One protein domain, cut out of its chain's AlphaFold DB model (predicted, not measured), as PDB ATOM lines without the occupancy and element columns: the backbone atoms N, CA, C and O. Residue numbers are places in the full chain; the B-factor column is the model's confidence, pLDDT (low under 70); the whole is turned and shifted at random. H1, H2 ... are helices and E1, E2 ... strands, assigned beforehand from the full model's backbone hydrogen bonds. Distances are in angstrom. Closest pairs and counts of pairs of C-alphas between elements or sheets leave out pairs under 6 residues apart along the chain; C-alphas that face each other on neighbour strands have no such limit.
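Overview. This is residues 80 to 213 of the 253 residues of an uncharacterized protein of Deinococcus sp. S14-83 (UniProt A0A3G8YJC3). A twisted sheet of five strands is the middle of three layers, with helices on both of its faces: the long helix H2 and the short H3 on one face, H1 and H4 on the other. H1 and H4 pack on each other at a steep angle, and H1 reaches the sheet with its residues 88 to 95. The printed part has 134 residues, with four named helices and five named strands in the order H1 E1 H2 E2 E3 H3 E4 E5 H4, and its class is mixed, helices and strands. The sheet's order is E2 E3 E1 E5 E4, all antiparallel. The whole is compact, with a radius of gyration of the C-alphas of 14.0 A, and rounded, spanning 37 by 32 by 27 A.

Along the chain. In the sheet, E2 is residues 142 to 146, E3 residues 153 to 160 over 23.6 A, E1 residues 98 to 104 over 20.0 A, E5 residues 189 to 193 and E4 residues 183 to 185. H2, residues 116 to 133, is the longest helix at 26.0 A. H1, residues 81 to 95, measures 21.0 A and begins at C-alpha 81 (-56.613, 7.454, 19.405). H3 is residues 166 to 174. H4, residues 198 to 208, measures 15.2 A and ends at C-alpha 208 (-55.756, -1.075, 17.427).

Arrangement. The sheet is only just strongly twisted, its C-alphas lying up to 4.2 A off the best plane, and E2 and E4 are its edge strands. Within hydrogen-bond range are N 101 and O 157 of E1 and E3, 2.8 A, N 102 and O 190 of E1 and E5, 2.8 A, N 154 and O 145 of the hairpin E2 and E3, 2.8 A, and N 185 and O 189 of the hairpin E4 and E5, 2.8 A. E1, H2 and E2 make a split strand-helix-strand unit, two strands running the same way with E3 between them, and its crossover is right-handed. H2 lies over E2, E3 and E1 at a height over the sheet of 9.0 A, only just slantwise to the strands at 59 degrees to E2 on the local plane; its closest C-alphas to E2 are those of Lys 123 and Ala 142, 6.7 A apart. H3 lies over E5 at a height of 8.9 A, the closest C-alphas being those of Leu 172 and Val 193, 6.4 A. H4, on the opposite face from H2, lies over E1 at a height of 9.6 A and runs along the strands. H1 is on the sheet and touches H4, the closest C-alphas being those of Val 85 and Ala 205, 5.6 A, at a steep tilt of 56 degrees, opposite ways. H2 and H4 are apart. In H1, H3 and H4 every O i to N i+4 pair is within hydrogen-bond range; in H2, 13 of 14 are.

Size, cuts and confidence. The C-alphas farthest apart are those of Ser 93 and Cys 110, 39.1 A. The printed part has no cut, and the one long link is E1 to H2, with 11 residues. The mean pLDDT of the printed part is 80.5; it is under 70 at 22 residues, among them 135 to 141 and 147 to 151.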
ATOM      1  N   ASN A  80     -57.255   6.875  23.934       63.75
ATOM      2  CA  ASN A  80     -56.871   8.092  23.200       63.75
ATOM      3  C   ASN A  80     -56.266   7.753  21.824       63.75
ATOM      4  O   ASN A  80     -55.053   7.539  21.725       63.75
ATOM      5  N   PRO A  81     -57.087   7.719  20.756       68.38
ATOM      6  CA  PRO A  81     -56.613   7.454  19.405       68.38
ATOM      7  C   PRO A  81     -55.504   8.385  18.942       68.38
ATOM      8  O   PRO A  81     -54.531   7.910  18.367       68.38
ATOM      9  N   GLN A  82     -55.582   9.670  19.289       73.50
ATOM     10  CA  GLN A  82     -54.580  10.667  18.912       73.50
ATOM     11  C   GLN A  82     -53.204  10.357  19.507       73.50
ATOM     12  O   GLN A  82     -52.187  10.496  18.839       73.50
ATOM     13  N   ALA A  83     -53.153   9.867  20.747       71.25
ATOM     14  CA  ALA A  83     -51.888   9.478  21.364       71.25
ATOM     15  C   ALA A  83     -51.268   8.236  20.696       71.25
ATOM     16  O   ALA A  83     -50.046   8.133  20.603       71.25
ATOM     17  N   ARG A  84     -52.097   7.304  20.202       79.19
ATOM     18  CA  ARG A  84     -51.623   6.147  19.427       79.19
ATOM     19  C   ARG A  84     -51.111   6.577  18.050       79.19
ATOM     20  O   ARG A  84     -50.053   6.108  17.654       79.19
ATOM     21  N   VAL A  85     -51.810   7.489  17.371       82.88
ATOM     22  CA  VAL A  85     -51.374   8.070  16.087       82.88
ATOM     23  C   VAL A  85     -50.020   8.752  16.236       82.88
ATOM     24  O   VAL A  85     -49.069   8.316  15.598       82.88
ATOM     25  N   LYS A  86     -49.899   9.715  17.162       78.88
ATOM     26  CA  LYS A  86     -48.638  10.427  17.433       78.88
ATOM     27  C   LYS A  86     -47.474   9.480  17.714       78.88
ATOM     28  O   LYS A  86     -46.342   9.757  17.348       78.88
ATOM     29  N   ARG A  87     -47.748   8.347  18.365       76.25
ATOM     30  CA  ARG A  87     -46.732   7.329  18.642       76.25
ATOM     31  C   ARG A  87     -46.311   6.564  17.393       76.25
ATOM     32  O   ARG A  87     -45.121   6.346  17.215       76.25
ATOM     33  N   LEU A  88     -47.262   6.127  16.570       83.69
ATOM     34  CA  LEU A  88     -46.934   5.469  15.305       83.69
ATOM     35  C   LEU A  88     -46.175   6.428  14.382       83.69
ATOM     36  O   LEU A  88     -45.233   6.013  13.725       83.69
ATOM     37  N   GLU A  89     -46.536   7.709  14.374       83.81
ATOM     38  CA  GLU A  89     -45.795   8.744  13.652       83.81
ATOM     39  C   GLU A  89     -44.375   8.908  14.200       83.81
ATOM     40  O   GLU A  89     -43.430   8.813  13.430       83.81
ATOM     41  N   ALA A  90     -44.200   9.052  15.518       78.38
ATOM     42  CA  ALA A  90     -42.873   9.162  16.127       78.38
ATOM     43  C   ALA A  90     -41.993   7.929  15.854       78.38
ATOM     44  O   ALA A  90     -40.824   8.068  15.507       78.38
ATOM     45  N   MET A  91     -42.562   6.723  15.963       80.19
ATOM     46  CA  MET A  91     -41.856   5.473  15.675       80.19
ATOM     47  C   MET A  91     -41.445   5.389  14.203       80.19
ATOM     48  O   MET A  91     -40.325   4.977  13.912       80.19
ATOM     49  N   TYR A  92     -42.330   5.807  13.293       85.25
ATOM     50  CA  TYR A  92     -42.031   5.857  11.867       85.25
ATOM     51  C   TYR A  92     -40.926   6.872  11.560       85.25
ATOM     52  O   TYR A  92     -39.974   6.548  10.861       85.25
ATOM     53  N   SER A  93     -41.001   8.078  12.125       80.31
ATOM     54  CA  SER A  93     -39.974   9.106  11.928       80.31
ATOM     55  C   SER A  93     -38.604   8.683  12.463       80.31
ATOM     56  O   SER A  93     -37.593   9.026  11.865       80.31
ATOM     57  N   ALA A  94     -38.560   7.944  13.575       78.88
ATOM     58  CA  ALA A  94     -37.307   7.514  14.195       78.88
ATOM     59  C   ALA A  94     -36.683   6.274  13.533       78.88
ATOM     60  O   ALA A  94     -35.461   6.158  13.481       78.88
ATOM     61  N   HIS A  95     -37.501   5.328  13.066       81.44
ATOM     62  CA  HIS A  95     -37.024   3.998  12.660       81.44
ATOM     63  C   HIS A  95     -37.462   3.560  11.257       81.44
ATOM     64  O   HIS A  95     -37.096   2.465  10.823       81.44
ATOM     65  N   GLY A  96     -38.229   4.389  10.550       87.19
ATOM     66  CA  GLY A  96     -38.710   4.123   9.200       87.19
ATOM     67  C   GLY A  96     -39.980   3.258   9.156       87.19
ATOM     68  O   GLY A  96     -40.829   3.343  10.047       87.19
ATOM     69  N   PRO A  97     -40.152   2.436   8.103       91.75
ATOM     70  CA  PRO A  97     -41.357   1.642   7.889       91.75
ATOM     71  C   PRO A  97     -41.756   0.800   9.101       91.75
ATOM     72  O   PRO A  97     -40.918   0.201   9.775       91.75
ATOM     73  N   LEU A  98     -43.061   0.728   9.353       90.31
ATOM     74  CA  LEU A  98     -43.628  -0.026  10.466       90.31
ATOM     75  C   LEU A  98     -44.323  -1.289   9.967       90.31
ATOM     76  O   LEU A  98     -44.857  -1.328   8.862       90.31
ATOM     77  N   VAL A  99     -44.372  -2.303  10.822       91.38
ATOM     78  CA  VAL A  99     -44.976  -3.605  10.553       91.38
ATOM     79  C   VAL A  99     -46.023  -3.886  11.620       91.38
ATOM     80  O   VAL A  99     -45.719  -3.875  12.812       91.38
ATOM     81  N   LEU A 100     -47.257  -4.150  11.196       91.88
ATOM     82  CA  LEU A 100     -48.311  -4.702  12.038       91.88
ATOM     83  C   LEU A 100     -48.211  -6.229  12.015       91.88
ATOM     84  O   LEU A 100     -48.419  -6.858  10.982       91.88
ATOM     85  N   LEU A 101     -47.927  -6.817  13.168       90.00
ATOM     86  CA  LEU A 101     -47.929  -8.254  13.393       90.00
ATOM     87  C   LEU A 101     -49.255  -8.687  14.000       90.00
ATOM     88  O   LEU A 101     -49.733  -8.074  14.955       90.00
ATOM     89  N   THR A 102     -49.801  -9.778  13.482       89.69
ATOM     90  CA  THR A 102     -50.988 -10.451  14.000       89.69
ATOM     91  C   THR A 102     -50.652 -11.905  14.300       89.69
ATOM     92  O   THR A 102     -50.012 -12.592  13.506       89.69
ATOM     93  N   THR A 103     -51.060 -12.385  15.470       88.62
ATOM     94  CA  THR A 103     -50.840 -13.776  15.883       88.62
ATOM     95  C   THR A 103     -52.087 -14.327  16.537       88.62
ATOM     96  O   THR A 103     -52.620 -13.714  17.467       88.62
ATOM     97  N   GLU A 104     -52.514 -15.499  16.086       88.62
ATOM     98  CA  GLU A 104     -53.619 -16.234  16.687       88.62
ATOM     99  C   GLU A 104     -53.179 -16.895  17.997       88.62
ATOM    100  O   GLU A 104     -52.094 -17.465  18.123       88.62
ATOM    101  N   LEU A 105     -54.029 -16.805  19.016       87.00
ATOM    102  CA  LEU A 105     -53.779 -17.297  20.366       87.00
ATOM    103  C   LEU A 105     -54.898 -18.255  20.792       87.00
ATOM    104  O   LEU A 105     -55.509 -18.055  21.845       87.00
ATOM    105  N   HIS A 106     -55.157 -19.310  20.008       85.69
ATOM    106  CA  HIS A 106     -56.279 -20.246  20.222       85.69
ATOM    107  C   HIS A 106     -56.404 -20.750  21.665       85.69
ATOM    108  O   HIS A 106     -57.496 -20.762  22.231       85.69
ATOM    109  N   SER A 107     -55.277 -21.073  22.314       86.19
ATOM    110  CA  SER A 107     -55.250 -21.547  23.711       86.19
ATOM    111  C   SER A 107     -55.847 -20.566  24.735       86.19
ATOM    112  O   SER A 107     -56.053 -20.924  25.892       86.19
ATOM    113  N   LEU A 108     -56.080 -19.310  24.341       85.88
ATOM    114  CA  LEU A 108     -56.613 -18.251  25.193       85.88
ATOM    115  C   LEU A 108     -58.092 -17.940  24.912       85.88
ATOM    116  O   LEU A 108     -58.663 -17.081  25.587       85.88
ATOM    117  N   ASN A 109     -58.730 -18.641  23.968       83.75
ATOM    118  CA  ASN A 109     -60.145 -18.455  23.624       83.75
ATOM    119  C   ASN A 109     -61.079 -18.717  24.813       83.75
ATOM    120  O   ASN A 109     -62.072 -18.011  24.975       83.75
ATOM    121  N   CYS A 110     -60.707 -19.645  25.696       78.12
ATOM    122  CA  CYS A 110     -61.459 -19.969  26.908       78.12
ATOM    123  C   CYS A 110     -61.444 -18.861  27.978       78.12
ATOM    124  O   CYS A 110     -62.243 -18.893  28.911       78.12
ATOM    125  N   LEU A 111     -60.551 -17.870  27.880       72.94
ATOM    126  CA  LEU A 111     -60.448 -16.791  28.865       72.94
ATOM    127  C   LEU A 111     -61.344 -15.612  28.488       72.94
ATOM    128  O   LEU A 111     -61.482 -15.269  27.317       72.94
ATOM    129  N   GLY A 112     -61.900 -14.912  29.476       72.75
ATOM    130  CA  GLY A 112     -62.635 -13.671  29.219       72.75
ATOM    131  C   GLY A 112     -61.717 -12.542  28.720       72.75
ATOM    132  O   GLY A 112     -60.637 -12.325  29.277       72.75
ATOM    133  N   LEU A 113     -62.173 -11.769  27.726       66.62
ATOM    134  CA  LEU A 113     -61.394 -10.728  27.023       66.62
ATOM    135  C   LEU A 113     -60.799  -9.618  27.899       66.62
ATOM    136  O   LEU A 113     -59.817  -8.971  27.542       66.62
ATOM    137  N   GLN A 114     -61.414  -9.359  29.048       68.56
ATOM    138  CA  GLN A 114     -60.998  -8.299  29.970       68.56
ATOM    139  C   GLN A 114     -60.412  -8.855  31.269       68.56
ATOM    140  O   GLN A 114     -60.266  -8.123  32.245       68.56
ATOM    141  N   THR A 115     -60.078 -10.145  31.294       68.56
ATOM    142  CA  THR A 115     -59.466 -10.766  32.465       68.56
ATOM    143  C   THR A 115     -57.978 -10.440  32.540       68.56
ATOM    144  O   THR A 115     -57.269 -10.382  31.533       68.56
ATOM    145  N   VAL A 116     -57.477 -10.275  33.766       71.00
ATOM    146  CA  VAL A 116     -56.037 -10.129  34.032       71.00
ATOM    147  C   VAL A 116     -55.271 -11.363  33.538       71.00
ATOM    148  O   VAL A 116     -54.171 -11.240  33.002       71.00
ATOM    149  N   ALA A 117     -55.877 -12.551  33.655       71.19
ATOM    150  CA  ALA A 117     -55.299 -13.807  33.188       71.19
ATOM    151  C   ALA A 117     -55.037 -13.798  31.675       71.19
ATOM    152  O   ALA A 117     -53.935 -14.161  31.255       71.19
ATOM    153  N   LEU A 118     -56.007 -13.337  30.873       76.94
ATOM    154  CA  LEU A 118     -55.832 -13.201  29.432       76.94
ATOM    155  C   LEU A 118     -54.730 -12.195  29.102       76.94
ATOM    156  O   LEU A 118     -53.838 -12.513  28.323       76.94
ATOM    157  N   ALA A 119     -54.752 -11.014  29.722       73.50
ATOM    158  CA  ALA A 119     -53.741  -9.986  29.477       73.50
ATOM    159  C   ALA A 119     -52.319 -10.497  29.770       73.50
ATOM    160  O   ALA A 119     -51.410 -10.310  28.962       73.50
ATOM    161  N   ARG A 120     -52.132 -11.202  30.894       76.38
ATOM    162  CA  ARG A 120     -50.838 -11.775  31.290       76.38
ATOM    163  C   ARG A 120     -50.374 -12.873  30.332       76.38
ATOM    164  O   ARG A 120     -49.232 -12.838  29.878       76.38
ATOM    165  N   ARG A 121     -51.243 -13.845  30.022       81.06
ATOM    166  CA  ARG A 121     -50.900 -14.972  29.135       81.06
ATOM    167  C   ARG A 121     -50.696 -14.519  27.691       81.06
ATOM    168  O   ARG A 121     -49.748 -14.969  27.059       81.06
ATOM    169  N   GLY A 122     -51.527 -13.598  27.210       83.56
ATOM    170  CA  GLY A 122     -51.382 -12.979  25.896       83.56
ATOM    171  C   GLY A 122     -50.045 -12.261  25.774       83.56
ATOM    172  O   GLY A 122     -49.260 -12.616  24.905       83.56
ATOM    173  N   LYS A 123     -49.709 -11.372  26.722       80.81
ATOM    174  CA  LYS A 123     -48.399 -10.700  26.748       80.81
ATOM    175  C   LYS A 123     -47.242 -11.699  26.704       80.81
ATOM    176  O   LYS A 123     -46.332 -11.531  25.903       80.81
ATOM    177  N   SER A 124     -47.274 -12.740  27.536       80.94
ATOM    178  CA  SER A 124     -46.219 -13.762  27.557       80.94
ATOM    179  C   SER A 124     -46.063 -14.465  26.204       80.94
ATOM    180  O   SER A 124     -44.944 -14.554  25.703       80.94
ATOM    181  N   ARG A 125     -47.165 -14.893  25.574       84.62
ATOM    182  CA  ARG A 125     -47.139 -15.541  24.251       84.62
ATOM    183  C   ARG A 125     -46.613 -14.607  23.164       84.62
ATOM    184  O   ARG A 125     -45.748 -15.012  22.392       84.62
ATOM    185  N   THR A 126     -47.074 -13.360  23.155       83.69
ATOM    186  CA  THR A 126     -46.611 -12.330  22.223       83.69
ATOM    187  C   THR A 126     -45.112 -12.068  22.379       83.69
ATOM    188  O   THR A 126     -44.397 -12.034  21.384       83.69
ATOM    189  N   MET A 127     -44.598 -11.965  23.610       80.31
ATOM    190  CA  MET A 127     -43.157 -11.810  23.859       80.31
ATOM    191  C   MET A 127     -42.347 -13.001  23.337       80.31
ATOM    192  O   MET A 127     -41.321 -12.805  22.693       80.31
ATOM    193  N   THR A 128     -42.789 -14.234  23.607       83.88
ATOM    194  CA  THR A 128     -42.107 -15.446  23.125       83.88
ATOM    195  C   THR A 128     -42.064 -15.503  21.602       83.88
ATOM    196  O   THR A 128     -41.044 -15.885  21.039       83.88
ATOM    197  N   MET A 129     -43.152 -15.110  20.940       84.44
ATOM    198  CA  MET A 129     -43.220 -15.005  19.484       84.44
ATOM    199  C   MET A 129     -42.220 -13.969  18.952       84.44
ATOM    200  O   MET A 129     -41.426 -14.281  18.069       84.44
ATOM    201  N   LEU A 130     -42.181 -12.774  19.542       80.56
ATOM    202  CA  LEU A 130     -41.312 -11.692  19.072       80.56
ATOM    203  C   LEU A 130     -39.829 -12.007  19.214       80.56
ATOM    204  O   LEU A 130     -39.057 -11.685  18.314       80.56
ATOM    205  N   LYS A 131     -39.441 -12.710  20.283       80.81
ATOM    206  CA  LYS A 131     -38.066 -13.199  20.461       80.81
ATOM    207  C   LYS A 131     -37.586 -14.085  19.308       80.81
ATOM    208  O   LYS A 131     -36.387 -14.184  19.097       80.81
ATOM    209  N   LYS A 132     -38.495 -14.744  18.578       80.56
ATOM    210  CA  LYS A 132     -38.141 -15.583  17.421       80.56
ATOM    211  C   LYS A 132     -38.008 -14.794  16.119       80.56
ATOM    212  O   LYS A 132     -37.314 -15.243  15.215       80.56
ATOM    213  N   LEU A 133     -38.716 -13.672  15.997       77.12
ATOM    214  CA  LEU A 133     -38.809 -12.903  14.749       77.12
ATOM    215  C   LEU A 133     -37.889 -11.684  14.711       77.12
ATOM    216  O   LEU A 133     -37.609 -11.151  13.639       77.12
ATOM    217  N   THR A 134     -37.448 -11.223  15.877       76.12
ATOM    218  CA  THR A 134     -36.742  -9.955  16.026       76.12
ATOM    219  C   THR A 134     -35.422 -10.164  16.739       76.12
ATOM    220  O   THR A 134     -35.317 -11.006  17.629       76.12
ATOM    221  N   VAL A 135     -34.415  -9.387  16.348       63.81
ATOM    222  CA  VAL A 135     -33.064  -9.493  16.915       63.81
ATOM    223  C   VAL A 135     -33.032  -8.890  18.325       63.81
ATOM    224  O   VAL A 135     -32.287  -9.355  19.185       63.81
ATOM    225  N   SER A 136     -33.859  -7.868  18.596       60.53
ATOM    226  CA  SER A 136     -33.873  -7.158  19.889       60.53
ATOM    227  C   SER A 136     -35.177  -6.389  20.180       60.53
ATOM    228  O   SER A 136     -35.143  -5.350  20.839       60.53
ATOM    229  N   ALA A 137     -36.345  -6.832  19.690       58.84
ATOM    230  CA  ALA A 137     -37.576  -6.055  19.871       58.84
ATOM    231  C   ALA A 137     -38.307  -6.362  21.184       58.84
ATOM    232  O   ALA A 137     -38.563  -7.514  21.540       58.84
ATOM    233  N   CYS A 138     -38.772  -5.301  21.843       58.31
ATOM    234  CA  CYS A 138     -39.829  -5.375  22.840       58.31
ATOM    235  C   CYS A 138     -41.106  -4.761  22.236       58.31
ATOM    236  O   CYS A 138     -41.054  -3.635  21.739       58.31
ATOM    237  N   PRO A 139     -42.257  -5.458  22.254       56.31
ATOM    238  CA  PRO A 139     -43.518  -4.873  21.833       56.31
ATOM    239  C   PRO A 139     -43.871  -3.707  22.751       56.31
ATOM    240  O   PRO A 139     -44.104  -3.884  23.948       56.31
ATOM    241  N   PHE A 140     -43.968  -2.516  22.171       54.31
ATOM    242  CA  PHE A 140     -44.391  -1.319  22.895       54.31
ATOM    243  C   PHE A 140     -45.854  -1.399  23.353       54.31
ATOM    244  O   PHE A 140     -46.214  -0.863  24.399       54.31
ATOM    245  N   ASP A 141     -46.701  -2.068  22.569       63.69
ATOM    246  CA  ASP A 141     -48.090  -2.367  22.901       63.69
ATOM    247  C   ASP A 141     -48.484  -3.695  22.242       63.69
ATOM    248  O   ASP A 141     -48.086  -3.980  21.111       63.69
ATOM    249  N   ALA A 142     -49.257  -4.503  22.962       71.94
ATOM    250  CA  ALA A 142     -49.841  -5.737  22.456       71.94
ATOM    251  C   ALA A 142     -51.345  -5.663  22.706       71.94
ATOM    252  O   ALA A 142     -51.818  -5.795  23.841       71.94
ATOM    253  N   VAL A 143     -52.097  -5.409  21.641       82.31
ATOM    254  CA  VAL A 143     -53.550  -5.315  21.716       82.31
ATOM    255  C   VAL A 143     -54.120  -6.703  21.505       82.31
ATOM    256  O   VAL A 143     -53.973  -7.287  20.437       82.31
ATOM    257  N   LEU A 144     -54.780  -7.223  22.536       82.44
ATOM    258  CA  LEU A 144     -55.560  -8.445  22.410       82.44
ATOM    259  C   LEU A 144     -56.944  -8.095  21.883       82.44
ATOM    260  O   LEU A 144     -57.641  -7.275  22.486       82.44
ATOM    261  N   GLN A 145     -57.327  -8.720  20.782       80.94
ATOM    262  CA  GLN A 145     -58.657  -8.613  20.201       80.94
ATOM    263  C   GLN A 145     -59.234 -10.014  20.000       80.94
ATOM    264  O   GLN A 145     -58.512 -10.997  19.881       80.94
ATOM    265  N   ARG A 146     -60.549 -10.118  20.008       77.81
ATOM    266  CA  ARG A 146     -61.339 -11.284  19.648       77.81
ATOM    267  C   ARG A 146     -62.466 -10.767  18.779       77.81
ATOM    268  O   ARG A 146     -62.964  -9.676  19.033       77.81
ATOM    269  N   GLY A 147     -62.844 -11.543  17.778       64.50
ATOM    270  CA  GLY A 147     -63.893 -11.152  16.847       64.50
ATOM    271  C   GLY A 147     -63.377 -10.349  15.649       64.50
ATOM    272  O   GLY A 147     -62.450  -9.543  15.747       64.50
ATOM    273  N   GLY A 148     -64.010 -10.624  14.507       59.66
ATOM    274  CA  GLY A 148     -63.600 -10.282  13.147       59.66
ATOM    275  C   GLY A 148     -63.903 -11.462  12.209       59.66
ATOM    276  O   GLY A 148     -64.655 -12.354  12.585       59.66
ATOM    277  N   PHE A 149     -63.293 -11.474  11.018       47.84
ATOM    278  CA  PHE A 149     -63.364 -12.577  10.037       47.84
ATOM    279  C   PHE A 149     -62.706 -13.882  10.536       47.84
ATOM    280  O   PHE A 149     -63.033 -14.961  10.060       47.84
ATOM    281  N   PHE A 150     -61.782 -13.770  11.496       51.91
ATOM    282  CA  PHE A 150     -61.064 -14.889  12.100       51.91
ATOM    283  C   PHE A 150     -61.646 -15.151  13.490       51.91
ATOM    284  O   PHE A 150     -61.575 -14.306  14.392       51.91
ATOM    285  N   GLU A 151     -62.281 -16.304  13.665       62.34
ATOM    286  CA  GLU A 151     -62.855 -16.721  14.938       62.34
ATOM    287  C   GLU A 151     -61.731 -17.041  15.936       62.34
ATOM    288  O   GLU A 151     -61.113 -18.101  15.910       62.34
ATOM    289  N   GLY A 152     -61.415 -16.114  16.844       77.44
ATOM    290  CA  GLY A 152     -60.378 -16.379  17.839       77.44
ATOM    291  C   GLY A 152     -59.828 -15.155  18.544       77.44
ATOM    292  O   GLY A 152     -60.138 -14.011  18.217       77.44
ATOM    293  N   THR A 153     -59.014 -15.411  19.563       85.88
ATOM    294  CA  THR A 153     -58.226 -14.401  20.265       85.88
ATOM    295  C   THR A 153     -56.938 -14.164  19.495       85.88
ATOM    296  O   THR A 153     -56.174 -15.095  19.274       85.88
ATOM    297  N   HIS A 154     -56.671 -12.913  19.164       86.50
ATOM    298  CA  HIS A 154     -55.511 -12.465  18.415       86.50
ATOM    299  C   HIS A 154     -54.715 -11.466  19.244       86.50
ATOM    300  O   HIS A 154     -55.271 -10.715  20.048       86.50
ATOM    301  N   SER A 155     -53.404 -11.442  19.033       87.69
ATOM    302  CA  SER A 155     -52.536 -10.357  19.476       87.69
ATOM    303  C   SER A 155     -52.097  -9.538  18.278       87.69
ATOM    304  O   SER A 155     -51.569 -10.095  17.319       87.69
ATOM    305  N   HIS A 156     -52.222  -8.219  18.397       88.19
ATOM    306  CA  HIS A 156     -51.716  -7.259  17.428       88.19
ATOM    307  C   HIS A 156     -50.592  -6.431  18.038       88.19
ATOM    308  O   HIS A 156     -50.745  -5.863  19.124       88.19
ATOM    309  N   VAL A 157     -49.471  -6.356  17.332       87.94
ATOM    310  CA  VAL A 157     -48.269  -5.622  17.741       87.94
ATOM    311  C   VAL A 157     -47.787  -4.788  16.568       87.94
ATOM    312  O   VAL A 157     -47.835  -5.255  15.438       87.94
ATOM    313  N   VAL A 158     -47.287  -3.581  16.825       88.00
ATOM    314  CA  VAL A 158     -46.590  -2.790  15.805       88.00
ATOM    315  C   VAL A 158     -45.128  -2.622  16.190       88.00
ATOM    316  O   VAL A 158     -44.836  -2.281  17.339       88.00
ATOM    317  N   LEU A 159     -44.232  -2.866  15.235       86.94
ATOM    318  CA  LEU A 159     -42.784  -2.713  15.381       86.94
ATOM    319  C   LEU A 159     -42.165  -2.079  14.131       86.94
ATOM    320  O   LEU A 159     -42.716  -2.244  13.043       86.94
ATOM    321  N   PRO A 160     -41.012  -1.402  14.250       87.50
ATOM    322  CA  PRO A 160     -40.232  -1.000  13.087       87.50
ATOM    323  C   PRO A 160     -39.751  -2.203  12.275       87.50
ATOM    324  O   PRO A 160     -39.351  -3.222  12.842       87.50
ATOM    325  N   LEU A 161     -39.730  -2.071  10.949       88.88
ATOM    326  CA  LEU A 161     -39.208  -3.092  10.038       88.88
ATOM    327  C   LEU A 161     -37.730  -3.407  10.320       88.88
ATOM    328  O   LEU A 161     -37.318  -4.561  10.245       88.88
ATOM    329  N   SER A 162     -36.956  -2.402  10.725       85.25
ATOM    330  CA  SER A 162     -35.537  -2.534  11.075       85.25
ATOM    331  C   SER A 162     -35.265  -3.480  12.251       85.25
ATOM    332  O   SER A 162     -34.124  -3.881  12.458       85.25
ATOM    333  N   PHE A 163     -36.287  -3.866  13.024       85.12
ATOM    334  CA  PHE A 163     -36.123  -4.737  14.194       85.12
ATOM    335  C   PHE A 163     -36.193  -6.232  13.844       85.12
ATOM    336  O   PHE A 163     -35.904  -7.088  14.689       85.12
ATOM    337  N   PHE A 164     -36.597  -6.563  12.618       85.69
ATOM    338  CA  PHE A 164     -36.701  -7.934  12.132       85.69
ATOM    339  C   PHE A 164     -35.353  -8.426  11.600       85.69
ATOM    340  O   PHE A 164     -34.507  -7.631  11.199       85.69
ATOM    341  N   ASN A 165     -35.140  -9.741  11.580       85.75
ATOM    342  CA  ASN A 165     -33.974 -10.307  10.895       85.75
ATOM    343  C   ASN A 165     -34.076 -10.118   9.363       85.75
ATOM    344  O   ASN A 165     -35.158  -9.859   8.835       85.75
ATOM    345  N   ALA A 166     -32.953 -10.248   8.651       88.81
ATOM    346  CA  ALA A 166     -32.884  -9.973   7.211       88.81
ATOM    347  C   ALA A 166     -33.879 -10.808   6.379       88.81
ATOM    348  O   ALA A 166     -34.519 -10.284   5.471       88.81
ATOM    349  N   GLU A 167     -34.063 -12.082   6.735       89.94
ATOM    350  CA  GLU A 167     -35.013 -12.991   6.082       89.94
ATOM    351  C   GLU A 167     -36.461 -12.485   6.206       89.94
ATOM    352  O   GLU A 167     -37.177 -12.363   5.214       89.94
ATOM    353  N   ALA A 168     -36.892 -12.129   7.420       89.81
ATOM    354  CA  ALA A 168     -38.229 -11.598   7.659       89.81
ATOM    355  C   ALA A 168     -38.421 -10.220   7.012       89.81
ATOM    356  O   ALA A 168     -39.496  -9.952   6.480       89.81
ATOM    357  N   GLN A 169     -37.395  -9.362   7.014       91.44
ATOM    358  CA  GLN A 169     -37.455  -8.071   6.324       91.44
ATOM    359  C   GLN A 169     -37.689  -8.244   4.820       91.44
ATOM    360  O   GLN A 169     -38.562  -7.578   4.268       91.44
ATOM    361  N   ALA A 170     -36.961  -9.158   4.172       92.38
ATOM    362  CA  ALA A 170     -37.113  -9.430   2.745       92.38
ATOM    363  C   ALA A 170     -38.534  -9.907   2.403       92.38
ATOM    364  O   ALA A 170     -39.159  -9.368   1.489       92.38
ATOM    365  N   LEU A 171     -39.084 -10.844   3.185       93.75
ATOM    366  CA  LEU A 171     -40.461 -11.326   3.011       93.75
ATOM    367  C   LEU A 171     -41.495 -10.205   3.186       93.75
ATOM    368  O   LEU A 171     -42.408 -10.066   2.377       93.75
ATOM    369  N   LEU A 172     -41.340  -9.380   4.225       93.12
ATOM    370  CA  LEU A 172     -42.245  -8.265   4.510       93.12
ATOM    371  C   LEU A 172     -42.217  -7.196   3.416       93.12
ATOM    372  O   LEU A 172     -43.256  -6.625   3.099       93.12
ATOM    373  N   LEU A 173     -41.043  -6.920   2.846       92.94
ATOM    374  CA  LEU A 173     -40.879  -5.940   1.774       92.94
ATOM    375  C   LEU A 173     -41.407  -6.434   0.425       92.94
ATOM    376  O   LEU A 173     -41.906  -5.614  -0.342       92.94
ATOM    377  N   ALA A 174     -41.313  -7.738   0.154       92.62
ATOM    378  CA  ALA A 174     -41.853  -8.359  -1.053       92.62
ATOM    379  C   ALA A 174     -43.383  -8.530  -1.009       92.62
ATOM    380  O   ALA A 174     -44.026  -8.670  -2.049       92.62
ATOM    381  N   ALA A 175     -43.976  -8.529   0.186       91.44
ATOM    382  CA  ALA A 175     -45.407  -8.707   0.367       91.44
ATOM    383  C   ALA A 175     -46.224  -7.462  -0.042       91.44
ATOM    384  O   ALA A 175     -45.764  -6.326   0.134       91.44
ATOM    385  N   PRO A 176     -47.484  -7.637  -0.492       87.25
ATOM    386  CA  PRO A 176     -48.398  -6.519  -0.700       87.25
ATOM    387  C   PRO A 176     -48.562  -5.698   0.583       87.25
ATOM    388  O   PRO A 176     -48.741  -6.251   1.671       87.25
ATOM    389  N   ARG A 177     -48.510  -4.370   0.474       81.25
ATOM    390  CA  ARG A 177     -48.629  -3.463   1.625       81.25
ATOM    391  C   ARG A 177     -50.087  -3.107   1.912       81.25
ATOM    392  O   ARG A 177     -50.934  -3.144   1.025       81.25
ATOM    393  N   GLY A 178     -50.363  -2.679   3.143       67.00
ATOM    394  CA  GLY A 178     -51.677  -2.149   3.516       67.00
ATOM    395  C   GLY A 178     -52.757  -3.210   3.759       67.00
ATOM    396  O   GLY A 178     -52.479  -4.362   4.086       67.00
ATOM    397  N   SER A 179     -54.022  -2.788   3.692       67.50
ATOM    398  CA  SER A 179     -55.170  -3.625   4.067       67.50
ATOM    399  C   SER A 179     -55.314  -4.838   3.145       67.50
ATOM    400  O   SER A 179     -55.348  -4.681   1.932       67.50
ATOM    401  N   GLY A 180     -55.449  -6.036   3.722       67.00
ATOM    402  CA  GLY A 180     -55.563  -7.291   2.966       67.00
ATOM    403  C   GLY A 180     -54.239  -7.816   2.398       67.00
ATOM    404  O   GLY A 180     -54.225  -8.900   1.827       67.00
ATOM    405  N   GLY A 181     -53.139  -7.079   2.575       82.56
ATOM    406  CA  GLY A 181     -51.799  -7.523   2.216       82.56
ATOM    407  C   GLY A 181     -51.084  -8.282   3.339       82.56
ATOM    408  O   GLY A 181     -51.687  -8.760   4.306       82.56
ATOM    409  N   GLY A 182     -49.761  -8.333   3.220       90.50
ATOM    410  CA  GLY A 182     -48.848  -8.970   4.158       90.50
ATOM    411  C   GLY A 182     -48.401 -10.365   3.750       90.50
ATOM    412  O   GLY A 182     -48.718 -10.864   2.673       90.50
ATOM    413  N   CYS A 183     -47.632 -10.986   4.636       92.00
ATOM    414  CA  CYS A 183     -47.133 -12.341   4.466       92.00
ATOM    415  C   CYS A 183     -47.125 -13.109   5.784       92.00
ATOM    416  O   CYS A 183     -47.083 -12.541   6.881       92.00
ATOM    417  N   GLN A 184     -47.104 -14.430   5.648       91.38
ATOM    418  CA  GLN A 184     -46.919 -15.337   6.760       91.38
ATOM    419  C   GLN A 184     -45.428 -15.423   7.114       91.38
ATOM    420  O   GLN A 184     -44.608 -15.892   6.329       91.38
ATOM    421  N   LEU A 185     -45.079 -14.991   8.319       89.94
ATOM    422  CA  LEU A 185     -43.768 -15.191   8.924       89.94
ATOM    423  C   LEU A 185     -43.725 -16.526   9.681       89.94
ATOM    424  O   LEU A 185     -44.752 -17.160   9.957       89.94
ATOM    425  N   LYS A 186     -42.511 -16.932  10.075       82.94
ATOM    426  CA  LYS A 186     -42.272 -18.118  10.912       82.94
ATOM    427  C   LYS A 186     -43.187 -18.132  12.145       82.94
ATOM    428  O   LYS A 186     -43.520 -17.095  12.715       82.94
ATOM    429  N   SER A 187     -43.520 -19.334  12.622       73.94
ATOM    430  CA  SER A 187     -44.354 -19.552  13.821       73.94
ATOM    431  C   SER A 187     -45.801 -19.036  13.725       73.94
ATOM    432  O   SER A 187     -46.390 -18.720  14.756       73.94
ATOM    433  N   GLY A 188     -46.383 -18.953  12.523       81.00
ATOM    434  CA  GLY A 188     -47.808 -18.625  12.371       81.00
ATOM    435  C   GLY A 188     -48.144 -17.150  12.621       81.00
ATOM    436  O   GLY A 188     -49.271 -16.819  12.974       81.00
ATOM    437  N   VAL A 189     -47.177 -16.244  12.440       88.50
ATOM    438  CA  VAL A 189     -47.386 -14.793  12.578       88.50
ATOM    439  C   VAL A 189     -47.640 -14.152  11.221       88.50
ATOM    440  O   VAL A 189     -46.798 -14.261  10.339       88.50
ATOM    441  N   HIS A 190     -48.757 -13.452  11.059       90.62
ATOM    442  CA  HIS A 190     -49.012 -12.646   9.864       90.62
ATOM    443  C   HIS A 190     -48.423 -11.249  10.045       90.62
ATOM    444  O   HIS A 190     -48.677 -10.602  11.064       90.62
ATOM    445  N   GLY A 191     -47.639 -10.774   9.083       91.44
ATOM    446  CA  GLY A 191     -47.006  -9.460   9.118       91.44
ATOM    447  C   GLY A 191     -47.426  -8.594   7.939       91.44
ATOM    448  O   GLY A 191     -47.390  -9.036   6.796       91.44
ATOM    449  N   VAL A 192     -47.798  -7.345   8.214       92.81
ATOM    450  CA  VAL A 192     -48.209  -6.362   7.203       92.81
ATOM    451  C   VAL A 192     -47.368  -5.106   7.358       92.81
ATOM    452  O   VAL A 192     -47.402  -4.466   8.409       92.81
ATOM    453  N   VAL A 193     -46.647  -4.714   6.308       93.62
ATOM    454  CA  VAL A 193     -45.994  -3.400   6.272       93.62
ATOM    455  C   VAL A 193     -47.074  -2.323   6.166       93.62
ATOM    456  O   VAL A 193     -47.908  -2.331   5.255       93.62
ATOM    457  N   ILE A 194     -47.071  -1.407   7.130       89.94
ATOM    458  CA  ILE A 194     -47.950  -0.240   7.162       89.94
ATOM    459  C   ILE A 194     -47.503   0.709   6.049       89.94
ATOM    460  O   ILE A 194     -46.302   0.915   5.861       89.94
ATOM    461  N   GLY A 195     -48.464   1.283   5.321       81.88
ATOM    462  CA  GLY A 195     -48.182   2.304   4.314       81.88
ATOM    463  C   GLY A 195     -47.390   3.489   4.881       81.88
ATOM    464  O   GLY A 195     -47.347   3.735   6.090       81.88
ATOM    465  N   ASP A 196     -46.731   4.215   3.990       84.44
ATOM    466  CA  ASP A 196     -45.856   5.347   4.305       84.44
ATOM    467  C   ASP A 196     -46.628   6.624   4.677       84.44
ATOM    468  O   ASP A 196     -46.078   7.531   5.314       84.44
ATOM    469  N   THR A 197     -47.927   6.681   4.385       88.38
ATOM    470  CA  THR A 197     -48.763   7.850   4.665       88.38
ATOM    471  C   THR A 197     -49.191   7.954   6.134       88.38
ATOM    472  O   THR A 197     -49.373   6.965   6.854       88.38
ATOM    473  N   SER A 198     -49.435   9.184   6.604       85.06
ATOM    474  CA  SER A 198     -50.016   9.395   7.941       85.06
ATOM    475  C   SER A 198     -51.438   8.847   8.040       85.06
ATOM    476  O   SER A 198     -51.851   8.407   9.114       85.06
ATOM    477  N   GLN A 199     -52.167   8.790   6.922       88.06
ATOM    478  CA  GLN A 199     -53.496   8.189   6.869       88.06
ATOM    479  C   GLN A 199     -53.447   6.687   7.192       88.06
ATOM    480  O   GLN A 199     -54.305   6.190   7.923       88.06
ATOM    481  N   ASP A 200     -52.427   5.963   6.734       86.62
ATOM    482  CA  ASP A 200     -52.273   4.535   7.035       86.62
ATOM    483  C   ASP A 200     -51.962   4.291   8.510       86.62
ATOM    484  O   ASP A 200     -52.579   3.434   9.151       86.62
ATOM    485  N   ARG A 201     -51.093   5.117   9.101       87.06
ATOM    486  CA  ARG A 201     -50.844   5.094  10.551       87.06
ATOM    487  C   ARG A 201     -52.108   5.420  11.350       87.06
ATOM    488  O   ARG A 201     -52.374   4.766  12.359       87.06
ATOM    489  N   GLN A 202     -52.930   6.363  10.890       86.00
ATOM    490  CA  GLN A 202     -54.230   6.660  11.502       86.00
ATOM    491  C   GLN A 202     -55.201   5.480  11.415       86.00
ATOM    492  O   GLN A 202     -55.849   5.156  12.414       86.00
ATOM    493  N   ARG A 203     -55.268   4.788  10.271       84.31
ATOM    494  CA  ARG A 203     -56.087   3.576  10.101       84.31
ATOM    495  C   ARG A 203     -55.657   2.475  11.065       84.31
ATOM    496  O   ARG A 203     -56.503   1.934  11.780       84.31
ATOM    497  N   VAL A 204     -54.357   2.186  11.152       86.06
ATOM    498  CA  VAL A 204     -53.822   1.175  12.081       86.06
ATOM    499  C   VAL A 204     -54.062   1.584  13.533       86.06
ATOM    500  O   VAL A 204     -54.489   0.763  14.345       86.06
ATOM    501  N   ALA A 205     -53.880   2.859  13.880       84.12
ATOM    502  CA  ALA A 205     -54.213   3.347  15.212       84.12
ATOM    503  C   ALA A 205     -55.707   3.172  15.528       84.12
ATOM    504  O   ALA A 205     -56.054   2.729  16.624       84.12
ATOM    505  N   GLY A 206     -56.598   3.486  14.587       81.25
ATOM    506  CA  GLY A 206     -58.036   3.262  14.721       81.25
ATOM    507  C   GLY A 206     -58.364   1.786  14.948       81.25
ATOM    508  O   GLY A 206     -59.083   1.458  15.891       81.25
ATOM    509  N   TYR A 207     -57.768   0.899  14.150       81.56
ATOM    510  CA  TYR A 207     -57.903  -0.551  14.280       81.56
ATOM    511  C   TYR A 207     -57.473  -1.062  15.661       81.56
ATOM    512  O   TYR A 207     -58.236  -1.743  16.344       81.56
ATOM    513  N   LEU A 208     -56.291  -0.663  16.128       81.12
ATOM    514  CA  LEU A 208     -55.756  -1.075  17.427       81.12
ATOM    515  C   LEU A 208     -56.515  -0.482  18.626       81.12
ATOM    516  O   LEU A 208     -56.395  -0.983  19.742       81.12
ATOM    517  N   ASN A 209     -57.288   0.588  18.427       77.62
ATOM    518  CA  ASN A 209     -58.156   1.156  19.461       77.62
ATOM    519  C   ASN A 209     -59.562   0.554  19.481       77.62
ATOM    520  O   ASN A 209     -60.341   0.910  20.370       77.62
ATOM    521  N   ARG A 210     -59.897  -0.340  18.543       72.81
ATOM    522  CA  ARG A 210     -61.186  -1.033  18.557       72.81
ATOM    523  C   ARG A 210     -61.367  -1.789  19.867       72.81
ATOM    524  O   ARG A 210     -60.414  -2.216  20.523       72.81
ATOM    525  N   HIS A 211     -62.630  -1.945  20.250       70.12
ATOM    526  CA  HIS A 211     -62.983  -2.718  21.428       70.12
ATOM    527  C   HIS A 211     -62.438  -4.141  21.242       70.12
ATOM    528  O   HIS A 211     -62.635  -4.708  20.168       70.12
ATOM    529  N   PRO A 212     -61.806  -4.741  22.265       68.31
ATOM    530  CA  PRO A 212     -61.146  -6.042  22.152       68.31
ATOM    531  C   PRO A 212     -62.091  -7.196  21.810       68.31
ATOM    532  O   PRO A 212     -61.630  -8.307  21.657       68.31
ATOM    533  N   ASP A 213     -63.396  -6.958  21.748       67.38
ATOM    534  CA  ASP A 213     -64.424  -7.940  21.382       67.38
ATOM    535  C   ASP A 213     -64.900  -7.781  19.931       67.38
ATOM    536  O   ASP A 213     -65.622  -8.621  19.417       67.38
TER     537      ASP A 213